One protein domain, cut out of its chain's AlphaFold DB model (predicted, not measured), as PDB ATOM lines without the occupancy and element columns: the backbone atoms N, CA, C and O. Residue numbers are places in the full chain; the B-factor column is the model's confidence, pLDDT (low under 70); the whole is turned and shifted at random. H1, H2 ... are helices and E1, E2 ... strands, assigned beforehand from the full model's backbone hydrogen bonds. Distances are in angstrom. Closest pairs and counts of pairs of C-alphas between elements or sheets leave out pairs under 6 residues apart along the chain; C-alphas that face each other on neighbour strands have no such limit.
ATOM      1  N   ASN A   3     146.259 216.461 131.681       92.69
ATOM      2  CA  ASN A   3     146.746 217.830 131.794       92.69
ATOM      3  C   ASN A   3     146.861 218.397 130.374       92.69
ATOM      4  O   ASN A   3     147.486 217.764 129.524       92.69
ATOM      5  N   THR A   4     146.257 219.552 130.133       93.56
ATOM      6  CA  THR A   4     146.372 220.347 128.905       93.56
ATOM      7  C   THR A   4     146.847 221.757 129.274       93.56
ATOM      8  O   THR A   4     146.828 222.103 130.463       93.56
ATOM      9  N   PRO A   5     147.283 222.581 128.305       96.25
ATOM     10  CA  PRO A   5     147.627 223.980 128.572       96.25
ATOM     11  C   PRO A   5     146.479 224.774 129.220       96.25
ATOM     12  O   PRO A   5     146.720 225.658 130.035       96.25
ATOM     13  N   GLU A   6     145.231 224.414 128.922       93.25
ATOM     14  CA  GLU A   6     144.007 225.047 129.430       93.25
ATOM     15  C   GLU A   6     143.547 224.474 130.783       93.25
ATOM     16  O   GLU A   6     142.564 224.938 131.360       93.25
ATOM     17  N   GLY A   7     144.240 223.458 131.306       93.38
ATOM     18  CA  GLY A   7     143.968 222.860 132.607       93.38
ATOM     19  C   GLY A   7     143.696 221.360 132.553       93.38
ATOM     20  O   GLY A   7     144.207 220.625 131.710       93.38
ATOM     21  N   ARG A   8     142.940 220.850 133.533       91.88
ATOM     22  CA  ARG A   8     142.683 219.407 133.652       91.88
ATOM     23  C   ARG A   8     141.358 219.026 133.016       91.88
ATOM     24  O   ARG A   8     140.303 219.380 133.530       91.88
ATOM     25  N   VAL A   9     141.407 218.208 131.971       93.94
ATOM     26  CA  VAL A   9     140.216 217.761 131.231       93.94
ATOM     27  C   VAL A   9     139.882 216.300 131.520       93.94
ATOM     28  O   VAL A   9     140.762 215.481 131.805       93.94
ATOM     29  N   LYS A  10     138.597 215.935 131.472       93.00
ATOM     30  CA  LYS A  10     138.157 214.531 131.562       93.00
ATOM     31  C   LYS A  10     138.514 213.776 130.276       93.00
ATOM     32  O   LYS A  10     138.738 214.376 129.236       93.00
ATOM     33  N   ASN A  11     138.589 212.447 130.362       94.06
ATOM     34  CA  ASN A  11     138.731 211.618 129.165       94.06
ATOM     35  C   ASN A  11     137.356 211.515 128.477       94.06
ATOM     36  O   ASN A  11     136.464 210.930 129.097       94.06
ATOM     37  N   PRO A  12     137.174 212.030 127.245       94.75
ATOM     38  CA  PRO A  12     135.873 212.009 126.573       94.75
ATOM     39  C   PRO A  12     135.376 210.582 126.294       94.75
ATOM     40  O   PRO A  12     134.178 210.325 126.340       94.75
ATOM     41  N   ASP A  13     136.286 209.621 126.113       96.69
ATOM     42  CA  ASP A  13     135.936 208.225 125.826       96.69
ATOM     43  C   ASP A  13     135.684 207.377 127.078       96.69
ATOM     44  O   ASP A  13     135.508 206.161 126.976       96.69
ATOM     45  N   PHE A  14     135.729 207.968 128.276       96.88
ATOM     46  CA  PHE A  14     135.697 207.202 129.522       96.88
ATOM     47  C   PHE A  14     134.452 206.313 129.628       96.88
ATOM     48  O   PHE A  14     134.582 205.099 129.773       96.88
ATOM     49  N   LEU A  15     133.257 206.891 129.477       98.12
ATOM     50  CA  LEU A  15     131.998 206.147 129.583       98.12
ATOM     51  C   LEU A  15     131.862 205.084 128.492       98.12
ATOM     52  O   LEU A  15     131.435 203.967 128.777       98.12
ATOM     53  N   LYS A  16     132.277 205.403 127.260       98.19
ATOM     54  CA  LYS A  16     132.264 204.459 126.137       98.19
ATOM     55  C   LYS A  16     133.098 203.216 126.453       98.19
ATOM     56  O   LYS A  16     132.626 202.100 126.257       98.19
ATOM     57  N   LYS A  17     134.311 203.402 126.981       98.00
ATOM     58  CA  LYS A  17     135.204 202.292 127.349       98.00
ATOM     59  C   LYS A  17     134.651 201.467 128.509       98.00
ATOM     60  O   LYS A  17     134.717 200.244 128.457       98.00
ATOM     61  N   VAL A  18     134.067 202.105 129.525       98.12
ATOM     62  CA  VAL A  18     133.467 201.359 130.643       98.12
ATOM     63  C   VAL A  18     132.270 200.538 130.166       98.12
ATOM     64  O   VAL A  18     132.212 199.353 130.458       98.12
ATOM     65  N   ARG A  19     131.380 201.108 129.345       97.94
ATOM     66  CA  ARG A  19     130.232 200.386 128.765       97.94
ATOM     67  C   ARG A  19     130.632 199.203 127.877       97.94
ATOM     68  O   ARG A  19     129.868 198.256 127.763       97.94
ATOM     69  N   SER A  20     131.815 199.236 127.255       98.19
ATOM     70  CA  SER A  20     132.314 198.085 126.484       98.19
ATOM     71  C   SER A  20     132.810 196.920 127.347       98.19
ATOM     72  O   SER A  20     133.024 195.835 126.816       98.19
ATOM     73  N   LEU A  21     133.017 197.137 128.650       98.06
ATOM     74  CA  LEU A  21     133.608 196.156 129.568       98.06
ATOM     75  C   LEU A  21     132.663 195.752 130.707       98.06
ATOM     76  O   LEU A  21     132.761 194.634 131.200       98.06
ATOM     77  N   CYS A  22     131.771 196.652 131.116       98.00
ATOM     78  CA  CYS A  22     130.907 196.507 132.282       98.00
ATOM     79  C   CYS A  22     129.455 196.854 131.934       98.00
ATOM     80  O   CYS A  22     129.190 197.745 131.119       98.00
ATOM     81  N   LYS A  23     128.517 196.199 132.614       98.31
ATOM     82  CA  LYS A  23     127.079 196.490 132.581       98.31
ATOM     83  C   LYS A  23     126.715 197.533 133.639       98.31
ATOM     84  O   LYS A  23     127.441 197.728 134.610       98.31
ATOM     85  N   GLU A  24     125.570 198.190 133.470       98.19
ATOM     86  CA  GLU A  24     125.091 199.226 134.400       98.19
ATOM     87  C   GLU A  24     124.749 198.655 135.789       98.19
ATOM     88  O   GLU A  24     124.821 199.361 136.797       98.19
ATOM     89  N   GLU A  25     124.429 197.364 135.860       98.56
ATOM     90  CA  GLU A  25     124.138 196.609 137.082       98.56
ATOM     91  C   GLU A  25     125.392 196.101 137.807       98.56
ATOM     92  O   GLU A  25     125.287 195.626 138.939       98.56
ATOM     93  N   ASP A  26     126.572 196.170 137.190       98.56
ATOM     94  CA  ASP A  26     127.785 195.639 137.804       98.56
ATOM     95  C   ASP A  26     128.185 196.462 139.037       98.56
ATOM     96  O   ASP A  26     128.047 197.688 139.088       98.56
ATOM     97  N   ARG A  27     128.739 195.778 140.044       98.56
ATOM     98  CA  ARG A  27     129.303 196.428 141.232       98.56
ATOM     99  C   ARG A  27     130.728 196.871 140.931       98.56
ATOM    100  O   ARG A  27     131.637 196.047 140.864       98.56
ATOM    101  N   LEU A  28     130.923 198.174 140.771       98.56
ATOM    102  CA  LEU A  28     132.200 198.767 140.392       98.56
ATOM    103  C   LEU A  28     132.816 199.525 141.567       98.56
ATOM    104  O   LEU A  28     132.192 200.401 142.166       98.56
ATOM    105  N   VAL A  29     134.085 199.238 141.849       98.12
ATOM    106  CA  VAL A  29     134.923 200.072 142.716       98.12
ATOM    107  C   VAL A  29     135.917 200.806 141.829       98.12
ATOM    108  O   VAL A  29     136.729 200.187 141.144       98.12
ATOM    109  N   VAL A  30     135.849 202.134 141.820       97.88
ATOM    110  CA  VAL A  30     136.686 202.970 140.955       97.88
ATOM    111  C   VAL A  30     137.791 203.588 141.792       97.88
ATOM    112  O   VAL A  30     137.520 204.276 142.773       97.88
ATOM    113  N   GLY A  31     139.046 203.367 141.401       97.06
ATOM    114  CA  GLY A  31     140.216 203.848 142.132       97.06
ATOM    115  C   GLY A  31     141.139 204.727 141.302       97.06
ATOM    116  O   GLY A  31     141.253 204.603 140.086       97.06
ATOM    117  N   CYS A  32     141.818 205.641 141.985       95.94
ATOM    118  CA  CYS A  32     142.979 206.352 141.461       95.94
ATOM    119  C   CYS A  32     144.047 206.446 142.561       95.94
ATOM    120  O   CYS A  32     143.941 205.779 143.585       95.94
ATOM    121  N   GLN A  33     145.075 207.277 142.376       96.12
ATOM    122  CA  GLN A  33     146.153 207.415 143.360       96.12
ATOM    123  C   GLN A  33     145.664 207.884 144.743       96.12
ATOM    124  O   GLN A  33     146.005 207.250 145.731       96.12
ATOM    125  N   SER A  34     144.863 208.956 144.802       97.06
ATOM    126  CA  SER A  34     144.447 209.621 146.053       97.06
ATOM    127  C   SER A  34     142.932 209.636 146.295       97.06
ATOM    128  O   SER A  34     142.461 210.182 147.285       97.06
ATOM    129  N   GLY A  35     142.138 209.105 145.363       97.00
ATOM    130  CA  GLY A  35     140.671 209.151 145.404       97.00
ATOM    131  C   GLY A  35     140.032 210.323 144.639       97.00
ATOM    132  O   GLY A  35     138.890 210.217 144.205       97.00
ATOM    133  N   ALA A  36     140.751 211.423 144.379       94.62
ATOM    134  CA  ALA A  36     140.143 212.617 143.771       94.62
ATOM    135  C   ALA A  36     139.638 212.396 142.330       94.62
ATOM    136  O   ALA A  36     138.544 212.816 141.966       94.62
ATOM    137  N   ARG A  37     140.420 211.718 141.478       95.75
ATOM    138  CA  ARG A  37     140.012 211.438 140.084       95.75
ATOM    139  C   ARG A  37     138.904 210.391 140.018       95.75
ATOM    140  O   ARG A  37     138.006 210.514 139.194       95.75
ATOM    141  N   SER A  38     138.988 209.372 140.868       97.44
ATOM    142  CA  SER A  38     137.984 208.315 140.942       97.44
ATOM    143  C   SER A  38     136.660 208.808 141.512       97.44
ATOM    144  O   SER A  38     135.626 208.305 141.095       97.44
ATOM    145  N   LEU A  39     136.663 209.842 142.360       97.31
ATOM    146  CA  LEU A  39     135.438 210.509 142.798       97.31
ATOM    147  C   LEU A  39     134.671 211.102 141.607       97.31
ATOM    148  O   LEU A  39     133.492 210.811 141.431       97.31
ATOM    149  N   HIS A  40     135.357 211.854 140.742       96.31
ATOM    150  CA  HIS A  40     134.749 212.408 139.527       96.31
ATOM    151  C   HIS A  40     134.267 211.309 138.572       96.31
ATOM    152  O   HIS A  40     133.160 211.391 138.057       96.31
ATOM    153  N   ALA A  41     135.074 210.265 138.368       97.69
ATOM    154  CA  ALA A  41     134.697 209.134 137.521       97.69
ATOM    155  C   ALA A  41     133.483 208.363 138.072       97.69
ATOM    156  O   ALA A  41     132.636 207.923 137.303       97.69
ATOM    157  N   THR A  42     133.382 208.227 139.396       98.44
ATOM    158  CA  THR A  42     132.227 207.618 140.069       98.44
ATOM    159  C   THR A  42     130.971 208.445 139.823       98.44
ATOM    160  O   THR A  42     129.956 207.889 139.420       98.44
ATOM    161  N   ALA A  43     131.051 209.769 139.993       98.12
ATOM    162  CA  ALA A  43     129.936 210.670 139.705       98.12
ATOM    163  C   ALA A  43     129.494 210.592 138.233       98.12
ATOM    164  O   ALA A  43     128.299 210.517 137.964       98.12
ATOM    165  N   ASP A  44     130.444 210.531 137.294       98.00
ATOM    166  CA  ASP A  44     130.146 210.393 135.864       98.00
ATOM    167  C   ASP A  44     129.442 209.064 135.546       98.00
ATOM    168  O   ASP A  44     128.501 209.045 134.757       98.00
ATOM    169  N   LEU A  45     129.859 207.953 136.163       98.56
ATOM    170  CA  LEU A  45     129.227 206.645 135.956       98.56
ATOM    171  C   LEU A  45     127.818 206.584 136.551       98.56
ATOM    172  O   LEU A  45     126.903 206.108 135.882       98.56
ATOM    173  N   LEU A  46     127.631 207.101 137.768       98.56
ATOM    174  CA  LEU A  46     126.310 207.208 138.395       98.56
ATOM    175  C   LEU A  46     125.374 208.078 137.545       98.56
ATOM    176  O   LEU A  46     124.257 207.671 137.240       98.56
ATOM    177  N   GLY A  47     125.853 209.241 137.088       98.38
ATOM    178  CA  GLY A  47     125.102 210.125 136.191       98.38
ATOM    179  C   GLY A  47     124.791 209.498 134.828       98.38
ATOM    180  O   GLY A  47     123.819 209.880 134.185       98.38
ATOM    181  N   ALA A  48     125.580 208.511 134.402       98.06
ATOM    182  CA  ALA A  48     125.371 207.753 133.174       98.06
ATOM    183  C   ALA A  48     124.514 206.486 133.355       98.06
ATOM    184  O   ALA A  48     124.405 205.725 132.394       98.06
ATOM    185  N   GLY A  49     123.939 206.239 134.539       98.44
ATOM    186  CA  GLY A  49     122.992 205.142 134.788       98.44
ATOM    187  C   GLY A  49     123.572 203.890 135.456       98.44
ATOM    188  O   GLY A  49     122.817 202.966 135.752       98.44
ATOM    189  N   PHE A  50     124.874 203.844 135.753       98.69
ATOM    190  CA  PHE A  50     125.436 202.730 136.524       98.69
ATOM    191  C   PHE A  50     124.899 202.755 137.959       98.69
ATOM    192  O   PHE A  50     124.925 203.788 138.626       98.69
ATOM    193  N   LYS A  51     124.437 201.608 138.458       98.31
ATOM    194  CA  LYS A  51     123.647 201.518 139.697       98.31
ATOM    195  C   LYS A  51     124.495 201.342 140.948       98.31
ATOM    196  O   LYS A  51     124.109 201.776 142.032       98.31
ATOM    197  N   HIS A  52     125.640 200.674 140.823       98.44
ATOM    198  CA  HIS A  52     126.413 200.198 141.970       98.44
ATOM    199  C   HIS A  52     127.885 200.591 141.865       98.44
ATOM    200  O   HIS A  52     128.771 199.741 141.804       98.44
ATOM    201  N   VAL A  53     128.152 201.899 141.865       98.56
ATOM    202  CA  VAL A  53     129.510 202.442 141.744       98.56
ATOM    203  C   VAL A  53     129.952 203.063 143.061       98.56
ATOM    204  O   VAL A  53     129.248 203.883 143.644       98.56
ATOM    205  N   SER A  54     131.131 202.681 143.540       98.38
ATOM    206  CA  SER A  54     131.742 203.231 144.751       98.38
ATOM    207  C   SER A  54     133.118 203.809 144.450       98.38
ATOM    208  O   SER A  54     133.948 203.182 143.787       98.38
ATOM    209  N   ASN A  55     133.381 205.005 144.975       98.31
ATOM    210  CA  ASN A  55     134.713 205.593 144.933       98.31
ATOM    211  C   ASN A  55     135.619 204.897 145.950       98.31
ATOM    212  O   ASN A  55     135.284 204.806 147.132       98.31
ATOM    213  N   PHE A  56     136.806 204.495 145.513       96.25
ATOM    214  CA  PHE A  56     137.852 204.036 146.408       96.25
ATOM    215  C   PHE A  56     138.524 205.237 147.100       96.25
ATOM    216  O   PHE A  56     139.486 205.824 146.595       96.25
ATOM    217  N   GLY A  57     137.950 205.647 148.238       95.06
ATOM    218  CA  GLY A  57     138.384 206.800 149.035       95.06
ATOM    219  C   GLY A  57     139.838 206.687 149.503       95.06
ATOM    220  O   GLY A  57     140.288 205.615 149.891       95.06
ATOM    221  N   GLY A  58     140.600 207.782 149.399       97.00
ATOM    222  CA  GLY A  58     142.048 207.796 149.661       97.00
ATOM    223  C   GLY A  58     142.897 207.082 148.596       97.00
ATOM    224  O   GLY A  58     144.110 207.292 148.522       97.00
ATOM    225  N   GLY A  59     142.263 206.308 147.713       97.25
ATOM    226  CA  GLY A  59     142.889 205.655 146.578       97.25
ATOM    227  C   GLY A  59     143.991 204.673 146.964       97.25
ATOM    228  O   GLY A  59     144.096 204.194 148.092       97.25
ATOM    229  N   HIS A  60     144.846 204.383 145.991       96.44
ATOM    230  CA  HIS A  60     145.992 203.494 146.163       96.44
ATOM    231  C   HIS A  60     146.906 203.911 147.326       96.44
ATOM    232  O   HIS A  60     147.452 203.054 148.013       96.44
ATOM    233  N   MET A  61     147.072 205.214 147.573       97.06
ATOM    234  CA  MET A  61     147.882 205.699 148.692       97.06
ATOM    235  C   MET A  61     147.335 205.213 150.033       97.06
ATOM    236  O   MET A  61     148.091 204.636 150.810       97.06
ATOM    237  N   ALA A  62     146.030 205.371 150.272       97.81
ATOM    238  CA  ALA A  62     145.406 204.860 151.487       97.81
ATOM    239  C   ALA A  62     145.469 203.326 151.559       97.81
ATOM    240  O   ALA A  62     145.712 202.795 152.638       97.81
ATOM    241  N   TRP A  63     145.330 202.608 150.433       96.62
ATOM    242  CA  TRP A  63     145.504 201.143 150.396       96.62
ATOM    243  C   TRP A  63     146.851 200.722 150.995       96.62
ATOM    244  O   TRP A  63     146.911 199.919 151.924       96.62
ATOM    245  N   VAL A  64     147.929 201.314 150.477       96.25
ATOM    246  CA  VAL A  64     149.304 201.004 150.882       96.25
ATOM    247  C   VAL A  64     149.572 201.461 152.312       96.25
ATOM    248  O   VAL A  64     150.176 200.718 153.078       96.25
ATOM    249  N   GLN A  65     149.094 202.646 152.701       97.31
ATOM    250  CA  GLN A  65     149.234 203.157 154.069       97.31
ATOM    251  C   GLN A  65     148.561 202.250 155.107       97.31
ATOM    252  O   GLN A  65     149.056 202.136 156.222       97.31
ATOM    253  N   ASN A  66     147.480 201.563 154.732       97.31
ATOM    254  CA  ASN A  66     146.816 200.571 155.580       97.31
ATOM    255  C   ASN A  66     147.487 199.182 155.536       97.31
ATOM    256  O   ASN A  66     146.923 198.209 156.029       97.31
ATOM    257  N   GLY A  67     148.676 199.057 154.934       96.56
ATOM    258  CA  GLY A  67     149.435 197.803 154.881       96.56
ATOM    259  C   GLY A  67     148.822 196.735 153.970       96.56
ATOM    260  O   GLY A  67     149.188 195.562 154.057       96.56
TER     261      GLY A  67
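Overview. This is residues 3 to 67 of the 83 residues of the protein "Rhodanese domain-containing protein" of Citrus unshiu (UniProt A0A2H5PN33). Helix H2 packs on a small pair of parallel strands, E2 and E3, with H1 near one end of this core and H3 beyond the opposite end. An arm, residues 3 to 9, sticks out, its first residues folded back beside E1. The printed part has 65 residues with three named helices and three named strands in the order E1 H1 E2 H2 E3 H3, class mixed. It is only just compact, close to loose, with a radius of gyration of the C-alphas of 12.9 A; the flat outline spans 35 by 32 by 17 A.

Arrangement. Start at residues 3 to 4, which pair antiparallel with residues 7 to 8 of E1, residues 7 to 9; E1 pairs with no named strand. Go on to H1, residues 14 to 19, and H2, residues 36 to 47: they are close but not clearly touching, the C-alphas of Leu 15 and Leu 45 being closest at 7.0 A, at a steep tilt of 53 degrees. Between them find E2, residues 27 to 30, parallel to E3, residues 52 to 55, at 19 degrees, with N 28 and O 52 within hydrogen-bond range at 2.9 A. E2, H2 and E3 make a strand-helix-strand unit, two parallel neighbour strands with a helix between, its crossover right-handed. The closest C-alphas of H2 and E3, Leu 39 and Asn 55, are 5.4 A apart. H3, residues 59 to 65, is apart from E2. In H1 and H3 every O i to N i+4 pair is within hydrogen-bond range, in H2 7 of 8.

Along the chain. Find C-alpha 7 at (143.968, 222.860, 132.607), where E1 begins. H2 runs 17.0 A from C-alpha 36 at (140.143, 212.617, 143.771), and H3 runs 10.1 A to C-alpha 65 at (149.234, 203.157, 154.069).

Size, cuts and confidence. Look at Glu 6 and Gly 67 for the C-alphas farthest apart, 37.7 A. The printed part has no cut, no link is long, and no printed residue is under 70 in pLDDT.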